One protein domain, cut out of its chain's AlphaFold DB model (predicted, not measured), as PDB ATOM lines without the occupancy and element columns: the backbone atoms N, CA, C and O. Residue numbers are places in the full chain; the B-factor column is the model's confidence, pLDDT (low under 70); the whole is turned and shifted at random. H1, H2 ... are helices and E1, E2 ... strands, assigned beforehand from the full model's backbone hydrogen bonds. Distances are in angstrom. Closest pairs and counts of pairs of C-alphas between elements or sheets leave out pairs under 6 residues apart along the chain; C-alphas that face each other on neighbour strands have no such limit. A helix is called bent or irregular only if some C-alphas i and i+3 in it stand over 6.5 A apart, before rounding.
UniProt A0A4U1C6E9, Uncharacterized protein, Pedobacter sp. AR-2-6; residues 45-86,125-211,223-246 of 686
ATOM      1  N   GLU A  45     175.346 217.293 240.420       93.38
ATOM      2  CA  GLU A  45     174.260 217.012 239.479       93.38
ATOM      3  C   GLU A  45     174.606 215.820 238.576       93.38
ATOM      4  O   GLU A  45     173.759 214.974 238.309       93.38
ATOM      5  N   ALA A  46     175.873 215.701 238.163       93.19
ATOM      6  CA  ALA A  46     176.341 214.579 237.352       93.19
ATOM      7  C   ALA A  46     176.377 213.262 238.149       93.19
ATOM      8  O   ALA A  46     176.118 212.196 237.593       93.19
ATOM      9  N   ILE A  47     176.653 213.332 239.455       92.81
ATOM     10  CA  ILE A  47     176.567 212.173 240.353       92.81
ATOM     11  C   ILE A  47     175.104 211.792 240.622       92.81
ATOM     12  O   ILE A  47     174.770 210.611 240.567       92.81
ATOM     13  N   LEU A  48     174.223 212.766 240.875       92.06
ATOM     14  CA  LEU A  48     172.791 212.516 241.073       92.06
ATOM     15  C   LEU A  48     172.153 211.887 239.828       92.06
ATOM     16  O   LEU A  48     171.474 210.874 239.958       92.06
ATOM     17  N   LYS A  49     172.468 212.398 238.631       93.44
ATOM     18  CA  LYS A  49     172.060 211.778 237.363       93.44
ATOM     19  C   LYS A  49     172.572 210.340 237.237       93.44
ATOM     20  O   LYS A  49     171.816 209.453 236.868       93.44
ATOM     21  N   TRP A  50     173.827 210.074 237.604       93.56
ATOM     22  CA  TRP A  50     174.352 208.704 237.584       93.56
ATOM     23  C   TRP A  50     173.583 207.767 238.532       93.56
ATOM     24  O   TRP A  50     173.329 206.619 238.178       93.56
ATOM     25  N   ILE A  51     173.182 208.238 239.718       90.19
ATOM     26  CA  ILE A  51     172.339 207.470 240.657       90.19
ATOM     27  C   ILE A  51     170.939 207.243 240.067       90.19
ATOM     28  O   ILE A  51     170.367 206.166 240.222       90.19
ATOM     29  N   GLU A  52     170.397 208.228 239.352       88.50
ATOM     30  CA  GLU A  52     169.124 208.113 238.643       88.50
ATOM     31  C   GLU A  52     169.166 207.051 237.528       88.50
ATOM     32  O   GLU A  52     168.236 206.247 237.409       88.50
ATOM     33  N   ASP A  53     170.278 206.984 236.795       89.38
ATOM     34  CA  ASP A  53     170.533 206.015 235.725       89.38
ATOM     35  C   ASP A  53     170.878 204.594 236.252       89.38
ATOM     36  O   ASP A  53     170.883 203.636 235.480       89.38
ATOM     37  N   ASN A  54     171.168 204.417 237.554       85.31
ATOM     38  CA  ASN A  54     171.579 203.133 238.156       85.31
ATOM     39  C   ASN A  54     170.626 202.719 239.303       85.31
ATOM     40  O   ASN A  54     170.855 203.101 240.454       85.31
ATOM     41  N   PRO A  55     169.585 201.894 239.052       79.00
ATOM     42  CA  PRO A  55     168.543 201.574 240.039       79.00
ATOM     43  C   PRO A  55     169.052 201.060 241.395       79.00
ATOM     44  O   PRO A  55     168.526 201.453 242.433       79.00
ATOM     45  N   ALA A  56     170.120 200.254 241.408       77.44
ATOM     46  CA  ALA A  56     170.732 199.734 242.634       77.44
ATOM     47  C   ALA A  56     171.392 200.814 243.519       77.44
ATOM     48  O   ALA A  56     171.654 200.565 244.692       77.44
ATOM     49  N   ALA A  57     171.659 202.013 242.989       83.50
ATOM     50  CA  ALA A  57     172.171 203.143 243.760       83.50
ATOM     51  C   ALA A  57     171.054 203.966 244.430       83.50
ATOM     52  O   ALA A  57     171.317 204.633 245.429       83.50
ATOM     53  N   LYS A  58     169.809 203.904 243.928       84.69
ATOM     54  CA  LYS A  58     168.667 204.696 244.436       84.69
ATOM     55  C   LYS A  58     168.271 204.357 245.875       84.69
ATOM     56  O   LYS A  58     167.686 205.190 246.554       84.69
ATOM     57  N   ILE A  59     168.611 203.155 246.342       80.31
ATOM     58  CA  ILE A  59     168.352 202.695 247.716       80.31
ATOM     59  C   ILE A  59     169.333 203.276 248.751       80.31
ATOM     60  O   ILE A  59     169.170 203.036 249.944       80.31
ATOM     61  N   LEU A  60     170.384 203.982 248.313       83.81
ATOM     62  CA  LEU A  60     171.444 204.489 249.183       83.81
ATOM     63  C   LEU A  60     171.180 205.942 249.587       83.81
ATOM     64  O   LEU A  60     171.255 206.854 248.764       83.81
ATOM     65  N   THR A  61     170.979 206.184 250.881       87.38
ATOM     66  CA  THR A  61     170.965 207.547 251.429       87.38
ATOM     67  C   THR A  61     172.401 208.051 251.574       87.38
ATOM     68  O   THR A  61     173.182 207.492 252.345       87.38
ATOM     69  N   LEU A  62     172.762 209.104 250.836       88.44
ATOM     70  CA  LEU A  62     174.136 209.612 250.752       88.44
ATOM     71  C   LEU A  62     174.424 210.789 251.692       88.44
ATOM     72  O   LEU A  62     173.707 211.792 251.698       88.44
ATOM     73  N   ASP A  63     175.542 210.702 252.411       89.81
ATOM     74  CA  ASP A  63     176.062 211.761 253.271       89.81
ATOM     75  C   ASP A  63     176.853 212.803 252.469       89.81
ATOM     76  O   ASP A  63     178.086 212.819 252.411       89.81
ATOM     77  N   TRP A  64     176.121 213.719 251.841       87.94
ATOM     78  CA  TRP A  64     176.724 214.831 251.112       87.94
ATOM     79  C   TRP A  64     177.499 215.815 252.000       87.94
ATOM     80  O   TRP A  64     178.338 216.545 251.475       87.94
ATOM     81  N   LYS A  65     177.258 215.841 253.321       87.31
ATOM     82  CA  LYS A  65     177.965 216.725 254.264       87.31
ATOM     83  C   LYS A  65     179.392 216.238 254.518       87.31
ATOM     84  O   LYS A  65     180.295 217.059 254.665       87.31
ATOM     85  N   HIS A  66     179.602 214.923 254.532       86.25
ATOM     86  CA  HIS A  66     180.918 214.304 254.714       86.25
ATOM     87  C   HIS A  66     181.550 213.801 253.403       86.25
ATOM     88  O   HIS A  66     182.564 213.097 253.429       86.25
ATOM     89  N   ALA A  67     180.993 214.192 252.251       88.00
ATOM     90  CA  ALA A  67     181.579 213.918 250.947       88.00
ATOM     91  C   ALA A  67     182.967 214.570 250.804       88.00
ATOM     92  O   ALA A  67     183.179 215.727 251.165       88.00
ATOM     93  N   LYS A  68     183.923 213.831 250.236       90.50
ATOM     94  CA  LYS A  68     185.296 214.295 249.987       90.50
ATOM     95  C   LYS A  68     185.685 214.047 248.541       90.50
ATOM     96  O   LYS A  68     185.247 213.076 247.933       90.50
ATOM     97  N   GLN A  69     186.542 214.899 247.996       91.69
ATOM     98  CA  GLN A  69     186.956 214.826 246.598       91.69
ATOM     99  C   GLN A  69     188.466 215.026 246.441       91.69
ATOM    100  O   GLN A  69     189.075 215.784 247.191       91.69
ATOM    101  N   THR A  70     189.076 214.347 245.471       91.81
ATOM    102  CA  THR A  70     190.520 214.436 245.196       91.81
ATOM    103  C   THR A  70     190.853 214.083 243.740       91.81
ATOM    104  O   THR A  70     190.001 213.581 243.004       91.81
ATOM    105  N   ILE A  71     192.093 214.337 243.309       86.62
ATOM    106  CA  ILE A  71     192.616 213.927 241.998       86.62
ATOM    107  C   ILE A  71     193.739 212.906 242.195       86.62
ATOM    108  O   ILE A  71     194.747 213.189 242.840       86.62
ATOM    109  N   VAL A  72     193.604 211.733 241.576       81.00
ATOM    110  CA  VAL A  72     194.565 210.625 241.656       81.00
ATOM    111  C   VAL A  72     194.997 210.240 240.250       81.00
ATOM    112  O   VAL A  72     194.202 209.717 239.473       81.00
ATOM    113  N   ASN A  73     196.263 210.489 239.906       82.44
ATOM    114  CA  ASN A  73     196.825 210.193 238.578       82.44
ATOM    115  C   ASN A  73     195.988 210.780 237.414       82.44
ATOM    116  O   ASN A  73     195.781 210.121 236.398       82.44
ATOM    117  N   GLY A  74     195.467 212.001 237.585       86.75
ATOM    118  CA  GLY A  74     194.607 212.680 236.604       86.75
ATOM    119  C   GLY A  74     193.132 212.250 236.616       86.75
ATOM    120  O   GLY A  74     192.327 212.843 235.905       86.75
ATOM    121  N   ASN A  75     192.748 211.267 237.435       87.31
ATOM    122  CA  ASN A  75     191.351 210.889 237.637       87.31
ATOM    123  C   ASN A  75     190.765 211.684 238.797       87.31
ATOM    124  O   ASN A  75     191.354 211.722 239.876       87.31
ATOM    125  N   LYS A  76     189.592 212.276 238.599       92.62
ATOM    126  CA  LYS A  76     188.826 212.899 239.677       92.62
ATOM    127  C   LYS A  76     188.085 211.804 240.435       92.62
ATOM    128  O   LYS A  76     187.502 210.919 239.807       92.62
ATOM    129  N   ILE A  77     188.106 211.867 241.759       90.81
ATOM    130  CA  ILE A  77     187.438 210.911 242.641       90.81
ATOM    131  C   ILE A  77     186.587 211.683 243.644       90.81
ATOM    132  O   ILE A  77     187.072 212.647 244.233       90.81
ATOM    133  N   VAL A  78     185.345 211.245 243.855       93.62
ATOM    134  CA  VAL A  78     184.472 211.704 244.945       93.62
ATOM    135  C   VAL A  78     184.077 210.497 245.794       93.62
ATOM    136  O   VAL A  78     183.539 209.526 245.274       93.62
ATOM    137  N   ARG A  79     184.360 210.563 247.095       91.75
ATOM    138  CA  ARG A  79     183.922 209.636 248.147       91.75
ATOM    139  C   ARG A  79     182.693 210.244 248.814       91.75
ATOM    140  O   ARG A  79     182.771 211.383 249.271       91.75
ATOM    141  N   VAL A  80     181.599 209.497 248.910       92.12
ATOM    142  CA  VAL A  80     180.382 209.900 249.625       92.12
ATOM    143  C   VAL A  80     179.995 208.777 250.595       92.12
ATOM    144  O   VAL A  80     179.659 207.685 250.129       92.12
ATOM    145  N   PRO A  81     180.073 208.981 251.924       88.56
ATOM    146  CA  PRO A  81     179.602 207.991 252.895       88.56
ATOM    147  C   PRO A  81     178.094 207.729 252.749       88.56
ATOM    148  O   PRO A  81     177.366 208.566 252.210       88.56
ATOM    149  N   THR A  82     177.605 206.587 253.234       88.25
ATOM    150  CA  THR A  82     176.157 206.323 253.329       88.25
ATOM    151  C   THR A  82     175.651 206.616 254.744       88.25
ATOM    152  O   THR A  82     176.316 206.288 255.723       88.25
ATOM    153  N   LEU A  83     174.483 207.262 254.859       76.81
ATOM    154  CA  LEU A  83     173.897 207.657 256.150       76.81
ATOM    155  C   LEU A  83     173.180 206.503 256.855       76.81
ATOM    156  O   LEU A  83     173.226 206.418 258.074       76.81
ATOM    157  N   ASN A  84     172.500 205.643 256.095       62.00
ATOM    158  CA  ASN A  84     171.829 204.436 256.577       62.00
ATOM    159  C   ASN A  84     171.600 203.475 255.401       62.00
ATOM    160  O   ASN A  84     171.109 203.890 254.353       62.00
ATOM    161  N   ILE A  85     171.899 202.188 255.603       59.62
ATOM    162  CA  ILE A  85     171.412 201.073 254.760       59.62
ATOM    163  C   ILE A  85     170.208 200.379 255.427       59.62
ATOM    164  O   ILE A  85     169.442 199.661 254.786       59.62
ATOM    165  N   VAL A  86     170.013 200.623 256.724       50.84
ATOM    166  CA  VAL A  86     168.939 200.041 257.523       50.84
ATOM    167  C   VAL A  86     167.825 201.071 257.667       50.84
ATOM    168  O   VAL A  86     167.950 201.995 258.460       50.84
ATOM    169  N   PHE A 125     179.506 196.524 259.026       66.88
ATOM    170  CA  PHE A 125     180.218 196.930 260.231       66.88
ATOM    171  C   PHE A 125     179.925 198.400 260.532       66.88
ATOM    172  O   PHE A 125     180.380 199.283 259.818       66.88
ATOM    173  N   ASN A 126     179.136 198.672 261.577       66.38
ATOM    174  CA  ASN A 126     178.570 200.005 261.825       66.38
ATOM    175  C   ASN A 126     179.612 201.130 261.965       66.38
ATOM    176  O   ASN A 126     179.289 202.269 261.643       66.38
ATOM    177  N   SER A 127     180.833 200.838 262.429       70.88
ATOM    178  CA  SER A 127     181.906 201.843 262.530       70.88
ATOM    179  C   SER A 127     182.469 202.250 261.159       70.88
ATOM    180  O   SER A 127     183.012 203.345 261.020       70.88
ATOM    181  N   HIS A 128     182.306 201.401 260.136       71.25
ATOM    182  CA  HIS A 128     182.673 201.653 258.740       71.25
ATOM    183  C   HIS A 128     181.479 201.343 257.826       71.25
ATOM    184  O   HIS A 128     181.447 200.291 257.182       71.25
ATOM    185  N   PRO A 129     180.464 202.229 257.778       78.69
ATOM    186  CA  PRO A 129     179.358 202.066 256.847       78.69
ATOM    187  C   PRO A 129     179.890 202.057 255.403       78.69
ATOM    188  O   PRO A 129     180.868 202.749 255.115       78.69
ATOM    189  N   PRO A 130     179.257 201.318 254.472       85.19
ATOM    190  CA  PRO A 130     179.683 201.296 253.080       85.19
ATOM    191  C   PRO A 130     179.724 202.696 252.462       85.19
ATOM    192  O   PRO A 130     178.874 203.548 252.726       85.19
ATOM    193  N   GLU A 131     180.710 202.927 251.605       87.38
ATOM    194  CA  GLU A 131     181.017 204.237 251.044       87.38
ATOM    195  C   GLU A 131     180.986 204.188 249.522       87.38
ATOM    196  O   GLU A 131     181.513 203.264 248.897       87.38
ATOM    197  N   LEU A 132     180.371 205.195 248.909       91.25
ATOM    198  CA  LEU A 132     180.198 205.254 247.468       91.25
ATOM    199  C   LEU A 132     181.315 206.089 246.836       91.25
ATOM    200  O   LEU A 132     181.495 207.266 247.152       91.25
ATOM    201  N   PHE A 133     182.074 205.472 245.933       91.31
ATOM    202  CA  PHE A 133     183.181 206.102 245.219       91.31
ATOM    203  C   PHE A 133     182.812 206.341 243.760       91.31
ATOM    204  O   PHE A 133     182.592 205.397 243.003       91.31
ATOM    205  N   PHE A 134     182.814 207.607 243.353       92.44
ATOM    206  CA  PHE A 134     182.631 208.046 241.974       92.44
ATOM    207  C   PHE A 134     183.976 208.411 241.358       92.44
ATOM    208  O   PHE A 134     184.726 209.197 241.933       92.44
ATOM    209  N   VAL A 135     184.274 207.878 240.174       90.25
ATOM    210  CA  VAL A 135     185.515 208.157 239.442       90.25
ATOM    211  C   VAL A 135     185.199 208.683 238.045       90.25
ATOM    212  O   VAL A 135     184.472 208.044 237.284       90.25
ATOM    213  N   GLN A 136     185.795 209.826 237.701       92.62
ATOM    214  CA  GLN A 136     185.751 210.445 236.375       92.62
ATOM    215  C   GLN A 136     187.179 210.496 235.803       92.62
ATOM    216  O   GLN A 136     188.100 211.033 236.428       92.62
ATOM    217  N   ARG A 137     187.392 209.884 234.631       89.88
ATOM    218  CA  ARG A 137     188.733 209.664 234.056       89.88
ATOM    219  C   ARG A 137     189.173 210.851 233.193       89.88
ATOM    220  O   ARG A 137     188.719 210.989 232.058       89.88
ATOM    221  N   GLY A 138     190.107 211.663 233.692       85.38
ATOM    222  CA  GLY A 138     190.671 212.797 232.953       85.38
ATOM    223  C   GLY A 138     189.605 213.808 232.515       85.38
ATOM    224  O   GLY A 138     188.878 214.345 233.348       85.38
ATOM    225  N   VAL A 139     189.524 214.052 231.204       82.56
ATOM    226  CA  VAL A 139     188.539 214.952 230.571       82.56
ATOM    227  C   VAL A 139     187.221 214.266 230.186       82.56
ATOM    228  O   VAL A 139     186.346 214.925 229.637       82.56
ATOM    229  N   SER A 140     187.058 212.961 230.439       85.81
ATOM    230  CA  SER A 140     185.802 212.275 230.120       85.81
ATOM    231  C   SER A 140     184.670 212.771 231.017       85.81
ATOM    232  O   SER A 140     184.827 212.904 232.226       85.81
ATOM    233  N   ASP A 141     183.512 212.979 230.412       85.62
ATOM    234  CA  ASP A 141     182.208 213.162 231.040       85.62
ATOM    235  C   ASP A 141     181.753 211.938 231.859       85.62
ATOM    236  O   ASP A 141     181.128 212.102 232.908       85.62
ATOM    237  N   LYS A 142     182.116 210.720 231.436       90.19
ATOM    238  CA  LYS A 142     181.644 209.455 232.023       90.19
ATOM    239  C   LYS A 142     182.123 209.243 233.463       90.19
ATOM    240  O   LYS A 142     183.323 209.197 233.747       90.19
ATOM    241  N   ILE A 143     181.155 209.019 234.350       91.81
ATOM    242  CA  ILE A 143     181.345 208.663 235.759       91.81
ATOM    243  C   ILE A 143     181.153 207.149 235.931       91.81
ATOM    244  O   ILE A 143     180.271 206.548 235.316       91.81
ATOM    245  N   LYS A 144     181.963 206.528 236.793       89.31
ATOM    246  CA  LYS A 144     181.721 205.179 237.332       89.31
ATOM    247  C   LYS A 144     181.556 205.255 238.846       89.31
ATOM    248  O   LYS A 144     182.427 205.822 239.498       89.31
ATOM    249  N   GLY A 145     180.485 204.677 239.386       88.62
ATOM    250  CA  GLY A 145     180.266 204.507 240.823       88.62
ATOM    251  C   GLY A 145     180.548 203.073 241.287       88.62
ATOM    252  O   GLY A 145     180.183 202.117 240.603       88.62
ATOM    253  N   ALA A 146     181.181 202.919 242.448       88.31
ATOM    254  CA  ALA A 146     181.380 201.637 243.126       88.31
ATOM    255  C   ALA A 146     181.147 201.798 244.633       88.31
ATOM    256  O   ALA A 146     181.708 202.710 245.245       88.31
ATOM    257  N   LEU A 147     180.331 200.926 245.226       89.19
ATOM    258  CA  LEU A 147     180.119 200.889 246.672       89.19
ATOM    259  C   LEU A 147     181.199 200.001 247.292       89.19
ATOM    260  O   LEU A 147     181.321 198.835 246.913       89.19
ATOM    261  N   LEU A 148     181.981 200.543 248.223       89.50
ATOM    262  CA  LEU A 148     183.043 199.831 248.928       89.50
ATOM    263  C   LEU A 148     182.669 199.652 250.400       89.50
ATOM    264  O   LEU A 148     182.217 200.597 251.038       89.50
ATOM    265  N   ASN A 149     182.901 198.465 250.958       88.69
ATOM    266  CA  ASN A 149     182.823 198.224 252.398       88.69
ATOM    267  C   ASN A 149     184.060 197.457 252.868       88.69
ATOM    268  O   ASN A 149     184.377 196.409 252.305       88.69
ATOM    269  N   PHE A 150     184.743 197.948 253.899       86.38
ATOM    270  CA  PHE A 150     185.862 197.243 254.516       86.38
ATOM    271  C   PHE A 150     185.443 196.676 255.872       86.38
ATOM    272  O   PHE A 150     185.113 197.419 256.792       86.38
ATOM    273  N   VAL A 151     185.494 195.350 255.995       86.25
ATOM    274  CA  VAL A 151     185.224 194.635 257.244       86.25
ATOM    275  C   VAL A 151     186.563 194.145 257.806       86.25
ATOM    276  O   VAL A 151     187.163 193.242 257.207       86.25
ATOM    277  N   PRO A 152     187.081 194.726 258.905       86.81
ATOM    278  CA  PRO A 152     188.343 194.295 259.499       86.81
ATOM    279  C   PRO A 152     188.232 192.876 260.080       86.81
ATOM    280  O   PRO A 152     187.168 192.453 260.527       86.81
ATOM    281  N   THR A 153     189.344 192.134 260.104       85.94
ATOM    282  CA  THR A 153     189.415 190.797 260.730       85.94
ATOM    283  C   THR A 153     189.147 190.865 262.236       85.94
ATOM    284  O   THR A 153     188.566 189.938 262.794       85.94
ATOM    285  N   ASP A 154     189.556 191.959 262.884       84.44
ATOM    286  CA  ASP A 154     189.179 192.284 264.258       84.44
ATOM    287  C   ASP A 154     188.210 193.483 264.251       84.44
ATOM    288  O   ASP A 154     188.643 194.604 263.974       84.44
ATOM    289  N   PRO A 155     186.916 193.291 264.571       77.62
ATOM    290  CA  PRO A 155     185.921 194.363 264.628       77.62
ATOM    291  C   PRO A 155     186.101 195.328 265.815       77.62
ATOM    292  O   PRO A 155     185.248 196.182 266.034       77.62
ATOM    293  N   LYS A 156     187.173 195.211 266.608       80.31
ATOM    294  CA  LYS A 156     187.596 196.236 267.581       80.31
ATOM    295  C   LYS A 156     188.686 197.165 267.037       80.31
ATOM    296  O   LYS A 156     189.085 198.095 267.729       80.31
ATOM    297  N   MET A 157     189.188 196.896 265.831       77.19
ATOM    298  CA  MET A 157     190.318 197.587 265.218       77.19
ATOM    299  C   MET A 157     189.873 198.210 263.897       77.19
ATOM    300  O   MET A 157     189.935 197.552 262.858       77.19
ATOM    301  N   ASP A 158     189.476 199.483 263.939       63.84
ATOM    302  CA  ASP A 158     188.882 200.221 262.813       63.84
ATOM    303  C   ASP A 158     189.585 199.966 261.455       63.84
ATOM    304  O   ASP A 158     188.970 199.662 260.434       63.84
ATOM    305  N   PHE A 159     190.922 199.980 261.443       66.25
ATOM    306  CA  PHE A 159     191.729 199.830 260.220       66.25
ATOM    307  C   PHE A 159     192.576 198.544 260.197       66.25
ATOM    308  O   PHE A 159     193.559 198.450 259.457       66.25
ATOM    309  N   GLY A 160     192.197 197.538 260.994       72.25
ATOM    310  CA  GLY A 160     192.905 196.263 261.146       72.25
ATOM    311  C   GLY A 160     194.198 196.340 261.976       72.25
ATOM    312  O   GLY A 160     194.481 197.329 262.655       72.25
ATOM    313  N   GLU A 161     195.000 195.267 261.935       74.69
ATOM    314  CA  GLU A 161     196.230 195.120 262.731       74.69
ATOM    315  C   GLU A 161     197.201 196.310 262.560       74.69
ATOM    316  O   GLU A 161     197.777 196.520 261.490       74.69
ATOM    317  N   SER A 162     197.437 197.056 263.645       79.81
ATOM    318  CA  SER A 162     198.413 198.160 263.712       79.81
ATOM    319  C   SER A 162     198.204 199.267 262.661       79.81
ATOM    320  O   SER A 162     199.175 199.787 262.108       79.81
ATOM    321  N   GLY A 163     196.946 199.605 262.351       74.75
ATOM    322  CA  GLY A 163     196.609 200.612 261.333       74.75
ATOM    323  C   GLY A 163     196.879 200.151 259.896       74.75
ATOM    324  O   GLY A 163     196.985 200.975 258.987       74.75
ATOM    325  N   LYS A 164     197.039 198.837 259.677       80.88
ATOM    326  CA  LYS A 164     197.214 198.230 258.355       80.88
ATOM    327  C   LYS A 164     196.051 197.302 258.050       80.88
ATOM    328  O   LYS A 164     195.791 196.340 258.776       80.88
ATOM    329  N   TRP A 165     195.437 197.540 256.896       80.69
ATOM    330  CA  TRP A 165     194.170 196.948 256.494       80.69
ATOM    331  C   TRP A 165     194.293 195.426 256.470       80.69
ATOM    332  O   TRP A 165     195.011 194.844 255.651       80.69
ATOM    333  N   THR A 166     193.638 194.794 257.434       86.19
ATOM    334  CA  THR A 166     193.633 193.349 257.649       86.19
ATOM    335  C   THR A 166     192.180 192.953 257.851       86.19
ATOM    336  O   THR A 166     191.577 193.375 258.835       86.19
ATOM    337  N   GLY A 167     191.594 192.286 256.857       89.81
ATOM    338  CA  GLY A 167     190.145 192.140 256.715       89.81
ATOM    339  C   GLY A 167     189.723 191.852 255.276       89.81
ATOM    340  O   GLY A 167     190.555 191.518 254.430       89.81
ATOM    341  N   LYS A 168     188.431 192.009 254.987       90.56
ATOM    342  CA  LYS A 168     187.839 191.816 253.656       90.56
ATOM    343  C   LYS A 168     187.320 193.144 253.110       90.56
ATOM    344  O   LYS A 168     186.531 193.821 253.765       90.56
ATOM    345  N   LEU A 169     187.756 193.512 251.906       89.31
ATOM    346  CA  LEU A 169     187.214 194.639 251.148       89.31
ATOM    347  C   LEU A 169     186.191 194.114 250.137       89.31
ATOM    348  O   LEU A 169     186.542 193.435 249.171       89.31
ATOM    349  N   TYR A 170     184.931 194.456 250.369       86.62
ATOM    350  CA  TYR A 170     183.805 194.197 249.484       86.62
ATOM    351  C   TYR A 170     183.615 195.382 248.538       86.62
ATOM    352  O   TYR A 170     183.700 196.538 248.951       86.62
ATOM    353  N   SER A 171     183.368 195.098 247.264       87.00
ATOM    354  CA  SER A 171     183.180 196.099 246.218       87.00
ATOM    355  C   SER A 171     182.022 195.696 245.312       87.00
ATOM    356  O   SER A 171     182.179 194.835 244.441       87.00
ATOM    357  N   TRP A 172     180.878 196.360 245.467       85.06
ATOM    358  CA  TRP A 172     179.737 196.219 244.564       85.06
ATOM    359  C   TRP A 172     179.883 197.205 243.407       85.06
ATOM    360  O   TRP A 172     179.924 198.425 243.599       85.06
ATOM    361  N   ASN A 173     179.936 196.682 242.185       79.31
ATOM    362  CA  ASN A 173     179.766 197.507 240.997       79.31
ATOM    363  C   ASN A 173     178.266 197.675 240.740       79.31
ATOM    364  O   ASN A 173     177.667 196.789 240.144       79.31
ATOM    365  N   LEU A 174     177.678 198.807 241.144       78.75
ATOM    366  CA  LEU A 174     176.224 199.046 241.071       78.75
ATOM    367  C   LEU A 174     175.657 199.107 239.634       78.75
ATOM    368  O   LEU A 174     174.443 199.156 239.468       78.75
ATOM    369  N   SER A 175     176.521 199.068 238.611       71.00
ATOM    370  CA  SER A 175     176.142 198.873 237.199       71.00
ATOM    371  C   SER A 175     176.093 197.391 236.770       71.00
ATOM    372  O   SER A 175     176.012 197.088 235.582       71.00
ATOM    373  N   SER A 176     176.202 196.449 237.715       73.75
ATOM    374  CA  SER A 176     176.192 194.998 237.481       73.75
ATOM    375  C   SER A 176     175.733 194.216 238.719       73.75
ATOM    376  O   SER A 176     175.707 194.737 239.828       73.75
ATOM    377  N   ASP A 177     175.479 192.925 238.545       71.19
ATOM    378  CA  ASP A 177     175.141 191.944 239.588       71.19
ATOM    379  C   ASP A 177     176.365 191.312 240.293       71.19
ATOM    380  O   ASP A 177     176.247 190.303 240.991       71.19
ATOM    381  N   THR A 178     177.563 191.874 240.092       75.12
ATOM    382  CA  THR A 178     178.826 191.290 240.564       75.12
ATOM    383  C   THR A 178     179.366 191.990 241.814       75.12
ATOM    384  O   THR A 178     179.717 193.177 241.792       75.12
ATOM    385  N   LEU A 179     179.528 191.211 242.885       79.88
ATOM    386  CA  LEU A 179     180.224 191.580 244.117       79.88
ATOM    387  C   LEU A 179     181.668 191.065 244.070       79.88
ATOM    388  O   LEU A 179     181.912 189.862 244.038       79.88
ATOM    389  N   TRP A 180     182.643 191.969 244.102       83.69
ATOM    390  CA  TRP A 180     184.054 191.610 244.238       83.69
ATOM    391  C   TRP A 180     184.471 191.582 245.705       83.69
ATOM    392  O   TRP A 180     184.215 192.540 246.433       83.69
ATOM    393  N   VAL A 181     185.177 190.530 246.112       86.81
ATOM    394  CA  VAL A 181     185.779 190.412 247.446       86.81
ATOM    395  C   VAL A 181     187.297 190.370 247.310       86.81
ATOM    396  O   VAL A 181     187.835 189.693 246.429       86.81
ATOM    397  N   GLN A 182     187.987 191.127 248.159       89.94
ATOM    398  CA  GLN A 182     189.444 191.177 248.252       89.94
ATOM    399  C   GLN A 182     189.875 190.903 249.692       89.94
ATOM    400  O   GLN A 182     189.513 191.649 250.603       89.94
ATOM    401  N   ASP A 183     190.687 189.868 249.883       86.12
ATOM    402  CA  ASP A 183     191.220 189.505 251.194       86.12
ATOM    403  C   ASP A 183     192.531 190.257 251.423       86.12
ATOM    404  O   ASP A 183     193.490 190.107 250.660       86.12
ATOM    405  N   LEU A 184     192.576 191.089 252.463       86.25
ATOM    406  CA  LEU A 184     193.711 191.947 252.794       86.25
ATOM    407  C   LEU A 184     194.376 191.483 254.093       86.25
ATOM    408  O   LEU A 184     193.708 191.226 255.093       86.25
ATOM    409  N   LYS A 185     195.711 191.441 254.110       89.44
ATOM    410  CA  LYS A 185     196.511 191.245 255.329       89.44
ATOM    411  C   LYS A 185     197.658 192.242 255.366       89.44
ATOM    412  O   LYS A 185     198.533 192.224 254.501       89.44
ATOM    413  N   LYS A 186     197.664 193.115 256.375       86.75
ATOM    414  CA  LYS A 186     198.640 194.208 256.543       86.75
ATOM    415  C   LYS A 186     198.762 195.076 255.279       86.75
ATOM    416  O   LYS A 186     199.865 195.361 254.813       86.75
ATOM    417  N   SER A 187     197.606 195.445 254.724       81.25
ATOM    418  CA  SER A 187     197.393 196.184 253.469       81.25
ATOM    419  C   SER A 187     197.877 195.491 252.183       81.25
ATOM    420  O   SER A 187     197.894 196.116 251.126       81.25
ATOM    421  N   LYS A 188     198.243 194.201 252.234       80.00
ATOM    422  CA  LYS A 188     198.586 193.395 251.050       80.00
ATOM    423  C   LYS A 188     197.407 192.520 250.632       80.00
ATOM    424  O   LYS A 188     196.816 191.856 251.479       80.00
ATOM    425  N   LEU A 189     197.121 192.483 249.332       84.62
ATOM    426  CA  LEU A 189     196.148 191.564 248.738       84.62
ATOM    427  C   LEU A 189     196.654 190.115 248.843       84.62
ATOM    428  O   LEU A 189     197.774 189.826 248.419       84.62
ATOM    429  N   LEU A 190     195.831 189.230 249.406       83.50
ATOM    430  CA  LEU A 190     196.081 187.790 249.510       83.50
ATOM    431  C   LEU A 190     195.328 186.999 248.437       83.50
ATOM    432  O   LEU A 190     195.930 186.173 247.755       83.50
ATOM    433  N   ASP A 191     194.029 187.260 248.298       83.62
ATOM    434  CA  ASP A 191     193.123 186.574 247.372       83.62
ATOM    435  C   ASP A 191     192.081 187.570 246.836       83.62
ATOM    436  O   ASP A 191     191.794 188.597 247.464       83.62
ATOM    437  N   ARG A 192     191.522 187.274 245.663       86.31
ATOM    438  CA  ARG A 192     190.434 188.029 245.044       86.31
ATOM    439  C   ARG A 192     189.516 187.081 244.282       86.31
ATOM    440  O   ARG A 192     189.969 186.306 243.440       86.31
ATOM    441  N   TYR A 193     188.219 187.232 244.516       82.94
ATOM    442  CA  TYR A 193     187.173 186.477 243.834       82.94
ATOM    443  C   TYR A 193     185.953 187.357 243.541       82.94
ATOM    444  O   TYR A 193     185.728 188.386 244.183       82.94
ATOM    445  N   GLY A 194     185.198 186.969 242.514       83.69
ATOM    446  CA  GLY A 194     183.912 187.568 242.166       83.69
ATOM    447  C   GLY A 194     182.774 186.633 242.560       83.69
ATOM    448  O   GLY A 194     182.813 185.445 242.241       83.69
ATOM    449  N   LEU A 195     181.768 187.175 243.235       73.19
ATOM    450  CA  LEU A 195     180.485 186.531 243.492       73.19
ATOM    451  C   LEU A 195     179.470 187.129 242.518       73.19
ATOM    452  O   LEU A 195     179.335 188.354 242.443       73.19
ATOM    453  N   LYS A 196     178.767 186.274 241.774       73.88
ATOM    454  CA  LYS A 196     177.627 186.682 240.949       73.88
ATOM    455  C   LYS A 196     176.375 186.026 241.497       73.88
ATOM    456  O   LYS A 196     176.364 184.819 241.744       73.88
ATOM    457  N   TYR A 197     175.338 186.831 241.688       52.31
ATOM    458  CA  TYR A 197     174.043 186.330 242.112       52.31
ATOM    459  C   TYR A 197     173.373 185.605 240.938       52.31
ATOM    460  O   TYR A 197     173.128 186.212 239.895       52.31
ATOM    461  N   LEU A 198     173.112 184.306 241.088       50.19
ATOM    462  CA  LEU A 198     172.204 183.579 240.204       50.19
ATOM    463  C   LEU A 198     170.802 183.662 240.816       50.19
ATOM    464  O   LEU A 198     170.658 183.629 242.035       50.19
ATOM    465  N   SER A 199     169.767 183.762 239.982       41.97
ATOM    466  CA  SER A 199     168.382 184.079 240.382       41.97
ATOM    467  C   SER A 199     167.697 183.069 241.319       41.97
ATOM    468  O   SER A 199     166.538 183.261 241.671       41.97
ATOM    469  N   ASN A 200     168.390 181.999 241.714       41.59
ATOM    470  CA  ASN A 200     167.826 180.803 242.333       41.59
ATOM    471  C   ASN A 200     168.399 180.562 243.750       41.59
ATOM    472  O   ASN A 200     168.574 179.420 244.158       41.59
ATOM    473  N   ASN A 201     168.716 181.629 244.497       44.12
ATOM    474  CA  ASN A 201     169.294 181.586 245.856       44.12
ATOM    475  C   ASN A 201     170.675 180.904 245.994       44.12
ATOM    476  O   ASN A 201     171.090 180.594 247.110       44.12
ATOM    477  N   GLU A 202     171.434 180.738 244.908       39.75
ATOM    478  CA  GLU A 202     172.815 180.239 244.961       39.75
ATOM    479  C   GLU A 202     173.815 181.280 244.436       39.75
ATOM    480  O   GLU A 202     173.751 181.736 243.291       39.75
ATOM    481  N   ALA A 203     174.776 181.659 245.281       42.22
ATOM    482  CA  ALA A 203     175.886 182.519 244.891       42.22
ATOM    483  C   ALA A 203     177.037 181.662 244.343       42.22
ATOM    484  O   ALA A 203     177.736 180.984 245.096       42.22
ATOM    485  N   SER A 204     177.267 181.722 243.031       44.34
ATOM    486  CA  SER A 204     178.398 181.030 242.401       44.34
ATOM    487  C   SER A 204     179.687 181.865 242.476       44.34
ATOM    488  O   SER A 204     179.690 183.080 242.239       44.34
ATOM    489  N   VAL A 205     180.808 181.214 242.807       46.88
ATOM    490  CA  VAL A 205     182.142 181.835 242.787       46.88
ATOM    491  C   VAL A 205     182.648 181.842 241.345       46.88
ATOM    492  O   VAL A 205     183.101 180.819 240.839       46.88
ATOM    493  N   LEU A 206     182.600 182.999 240.676       43.84
ATOM    494  CA  LEU A 206     182.928 183.122 239.246       43.84
ATOM    495  C   LEU A 206     184.399 182.847 238.905       43.84
ATOM    496  O   LEU A 206     184.730 182.604 237.749       43.84
ATOM    497  N   SER A 207     185.305 182.991 239.871       47.12
ATOM    498  CA  SER A 207     186.713 182.580 239.785       47.12
ATOM    499  C   SER A 207     187.427 182.905 241.094       47.12
ATOM    500  O   SER A 207     187.149 183.928 241.724       47.12
ATOM    501  N   LYS A 208     188.379 182.054 241.483       35.81
ATOM    502  CA  LYS A 208     189.293 182.273 242.610       35.81
ATOM    503  C   LYS A 208     190.713 182.413 242.065       35.81
ATOM    504  O   LYS A 208     191.186 181.506 241.384       35.81
ATOM    505  N   SER A 209     191.372 183.550 242.303       39.62
ATOM    506  CA  SER A 209     192.667 183.875 241.683       39.62
ATOM    507  C   SER A 209     193.768 184.049 242.729       39.62
ATOM    508  O   SER A 209     194.065 185.150 243.195       39.62
ATOM    509  N   THR A 210     194.437 182.945 243.060       36.56
ATOM    510  CA  THR A 210     195.604 182.949 243.947       36.56
ATOM    511  C   THR A 210     196.898 183.187 243.155       36.56
ATOM    512  O   THR A 210     197.578 182.246 242.759       36.56
ATOM    513  N   ASN A 211     197.256 184.465 242.994       37.47
ATOM    514  CA  ASN A 211     198.540 185.000 242.503       37.47
ATOM    515  C   ASN A 211     198.977 184.780 241.024       37.47
ATOM    516  O   ASN A 211     199.145 183.677 240.512       37.47
ATOM    517  N   SER A 223     185.153 196.560 232.917       43.78
ATOM    518  CA  SER A 223     185.137 196.530 234.387       43.78
ATOM    519  C   SER A 223     186.442 195.980 234.956       43.78
ATOM    520  O   SER A 223     186.985 196.555 235.902       43.78
ATOM    521  N   CYS A 224     186.998 194.926 234.344       41.75
ATOM    522  CA  CYS A 224     188.226 194.291 234.823       41.75
ATOM    523  C   CYS A 224     189.393 195.292 234.918       41.75
ATOM    524  O   CYS A 224     190.005 195.410 235.980       41.75
ATOM    525  N   CYS A 225     189.612 196.115 233.885       47.88
ATOM    526  CA  CYS A 225     190.695 197.107 233.865       47.88
ATOM    527  C   CYS A 225     190.588 198.198 234.949       47.88
ATOM    528  O   CYS A 225     191.615 198.709 235.394       47.88
ATOM    529  N   PHE A 226     189.379 198.572 235.395       56.84
ATOM    530  CA  PHE A 226     189.221 199.549 236.484       56.84
ATOM    531  C   PHE A 226     189.622 198.943 237.831       56.84
ATOM    532  O   PHE A 226     190.388 199.555 238.571       56.84
ATOM    533  N   PHE A 227     189.154 197.731 238.131       55.69
ATOM    534  CA  PHE A 227     189.430 197.078 239.411       55.69
ATOM    535  C   PHE A 227     190.827 196.451 239.485       55.69
ATOM    536  O   PHE A 227     191.392 196.358 240.569       55.69
ATOM    537  N   GLU A 228     191.417 196.051 238.360       49.22
ATOM    538  CA  GLU A 228     192.835 195.686 238.272       49.22
ATOM    539  C   GLU A 228     193.735 196.901 238.539       49.22
ATOM    540  O   GLU A 228     194.643 196.814 239.367       49.22
ATOM    541  N   TRP A 229     193.436 198.062 237.935       65.62
ATOM    542  CA  TRP A 229     194.106 199.326 238.261       65.62
ATOM    543  C   TRP A 229     193.918 199.699 239.735       65.62
ATOM    544  O   TRP A 229     194.902 199.973 240.423       65.62
ATOM    545  N   LEU A 230     192.680 199.653 240.239       57.69
ATOM    546  CA  LEU A 230     192.355 200.030 241.611       57.69
ATOM    547  C   LEU A 230     193.054 199.112 242.623       57.69
ATOM    548  O   LEU A 230     193.732 199.626 243.498       57.69
ATOM    549  N   ALA A 231     192.990 197.785 242.481       50.81
ATOM    550  CA  ALA A 231     193.638 196.850 243.408       50.81
ATOM    551  C   ALA A 231     195.178 196.917 243.342       50.81
ATOM    552  O   ALA A 231     195.844 197.003 244.377       50.81
ATOM    553  N   THR A 232     195.757 196.957 242.134       51.06
ATOM    554  CA  THR A 232     197.222 197.022 241.933       51.06
ATOM    555  C   THR A 232     197.816 198.336 242.447       51.06
ATOM    556  O   THR A 232     198.978 198.382 242.867       51.06
ATOM    557  N   LYS A 233     197.034 199.426 242.425       57.06
ATOM    558  CA  LYS A 233     197.444 200.709 243.000       57.06
ATOM    559  C   LYS A 233     197.121 200.802 244.488       57.06
ATOM    560  O   LYS A 233     198.046 201.116 245.221       57.06
ATOM    561  N   LEU A 234     195.922 200.450 244.961       50.97
ATOM    562  CA  LEU A 234     195.567 200.446 246.393       50.97
ATOM    563  C   LEU A 234     196.600 199.689 247.238       50.97
ATOM    564  O   LEU A 234     197.116 200.265 248.191       50.97
ATOM    565  N   GLY A 235     197.011 198.479 246.839       44.69
ATOM    566  CA  GLY A 235     198.024 197.703 247.575       44.69
ATOM    567  C   GLY A 235     199.384 198.402 247.767       44.69
ATOM    568  O   GLY A 235     200.152 198.004 248.637       44.69
ATOM    569  N   ASN A 236     199.673 199.459 246.996       43.81
ATOM    570  CA  ASN A 236     200.865 200.307 247.121       43.81
ATOM    571  C   ASN A 236     200.549 201.771 247.520       43.81
ATOM    572  O   ASN A 236     201.471 202.565 247.683       43.81
ATOM    573  N   LEU A 237     199.269 202.151 247.629       45.12
ATOM    574  CA  LEU A 237     198.796 203.545 247.699       45.12
ATOM    575  C   LEU A 237     197.857 203.816 248.890       45.12
ATOM    576  O   LEU A 237     197.609 204.980 249.188       45.12
ATOM    577  N   ILE A 238     197.359 202.780 249.587       50.06
ATOM    578  CA  ILE A 238     196.411 202.898 250.719       50.06
ATOM    579  C   ILE A 238     196.893 203.873 251.806       50.06
ATOM    580  O   ILE A 238     196.067 204.611 252.325       50.06
ATOM    581  N   GLY A 239     198.202 203.938 252.093       48.94
ATOM    582  CA  GLY A 239     198.773 204.941 253.007       48.94
ATOM    583  C   GLY A 239     198.429 206.375 252.580       48.94
ATOM    584  O   GLY A 239     197.670 207.086 253.225       48.94
ATOM    585  N   TRP A 240     198.915 206.766 251.403       52.50
ATOM    586  CA  TRP A 240     198.734 208.121 250.876       52.50
ATOM    587  C   TRP A 240     197.269 208.478 250.565       52.50
ATOM    588  O   TRP A 240     196.846 209.610 250.791       52.50
ATOM    589  N   LEU A 241     196.476 207.525 250.056       49.06
ATOM    590  CA  LEU A 241     195.046 207.749 249.813       49.06
ATOM    591  C   LEU A 241     194.246 207.899 251.103       49.06
ATOM    592  O   LEU A 241     193.260 208.636 251.103       49.06
ATOM    593  N   GLY A 242     194.659 207.217 252.172       56.75
ATOM    594  CA  GLY A 242     194.056 207.379 253.481       56.75
ATOM    595  C   GLY A 242     194.216 208.811 253.963       56.75
ATOM    596  O   GLY A 242     193.210 209.505 254.101       56.75
ATOM    597  N   ASP A 243     195.450 209.298 254.095       50.56
ATOM    598  CA  ASP A 243     195.722 210.649 254.602       50.56
ATOM    599  C   ASP A 243     194.976 211.737 253.796       50.56
ATOM    600  O   ASP A 243     194.324 212.609 254.370       50.56
ATOM    601  N   VAL A 244     194.973 211.641 252.458       53.16
ATOM    602  CA  VAL A 244     194.305 212.613 251.563       53.16
ATOM    603  C   VAL A 244     192.771 212.562 251.643       53.16
ATOM    604  O   VAL A 244     192.111 213.581 251.441       53.16
ATOM    605  N   LEU A 245     192.175 211.404 251.943       57.75
ATOM    606  CA  LEU A 245     190.724 211.252 252.128       57.75
ATOM    607  C   LEU A 245     190.307 211.251 253.609       57.75
ATOM    608  O   LEU A 245     189.120 211.104 253.916       57.75
ATOM    609  N   GLY A 246     191.239 211.465 254.540       49.50
ATOM    610  CA  GLY A 246     191.025 211.364 255.983       49.50
ATOM    611  C   GLY A 246     190.516 209.988 256.417       49.50
ATOM    612  O   GLY A 246     189.464 209.903 257.051       49.50
TER     613      GLY A 246
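Overview. This is residues 45 to 86, 125 to 211 and 223 to 246 of the 686 residues of an uncharacterized protein of Pedobacter sp. AR-2-6 (UniProt A0A4U1C6E9). One strongly twisted sheet of eight antiparallel strands curls round the kinked helix H2, while the short helix H1 packs across E3 and E4 with residues 46 to 51. The printed part has 153 residues, with two named helices and eight named strands in the order H1, E1 to E8, H2. The sheet runs E1, E2, E3, E4, E5, E6, E7, E8, and the class is mixed, helices and strands. The whole is compact, with a radius of gyration of the C-alphas of 15.4 A, and its rounded outline spans 42 by 38 by 32 A.

Arrangement. H1, residues 45 to 53, is on the sheet that begins with edge strand E1, residues 68 to 72, and E2, residues 75 to 84. These two form a hairpin, with N 70 and O 77 2.9 A apart. Residues 61 to 62 pair antiparallel with residues 82 to 84 of E2. E3, residues 131 to 137, is E2's next neighbour, with N 78 and O 134 2.9 A apart. E3 opens a meander, each strand the antiparallel neighbour of the one before, with E4, residues 143 to 152, E5, residues 167 to 172, E6, residues 178 to 185, E7, residues 188 to 197, and edge strand E8, residues 203 to 208. Its N and O pairs within hydrogen-bond range include N 133 and O 146, 2.9 A; N 149 and O 170, 2.9 A; N 169 and O 182, 2.9 A; N 181 and O 193, 2.9 A; and N 206 and O 194, 2.9 A. E7 bends by 51 degrees at residue 191. H1 lies over E3 and only just over E4, where 3 of its C-alphas fall, and runs across the strands, at 70 degrees to E3 on the local plane. The closest C-alphas of H1 and E4 are those of Trp 50 and Ile 143, 7.2 A apart. H2, residues 223 to 245, is on one face of the sheet, making two layers, and is apart from H1. Its closest C-alphas to E7 are Gly 235 and Lys 188, 5.6 A, and to E1 Leu 245 and Lys 68, 6.6 A. Each O i to N i+4 pair of H1 is within hydrogen-bond range, against 16 of 19 in H2.

Along the chain. H1 begins at C-alpha 45 (174.260, 217.012, 239.479) and is 12.2 A long. E2 measures 28.0 A, E4 28.6 A and E7 27.1 A. H2, 23.7 A, ends at C-alpha 245 (190.724, 211.252, 252.128); it is irregular, with C-alphas 236 and 239 7.8 A apart, and has a kink of 91 degrees near residue 237.

Size, cuts and confidence. The farthest C-alphas, those of Asn 200 and Asp 243, are 42.7 A apart. Residues 87 to 124 and 212 to 222 are not printed, with C-alpha gaps of 12.0 A and 19.5 A. The links H1 to E1 and E4 to E5 are long. Mean pLDDT of the printed part is 74.7; residues 197 to 211 and 223 to 246 are among those under 70.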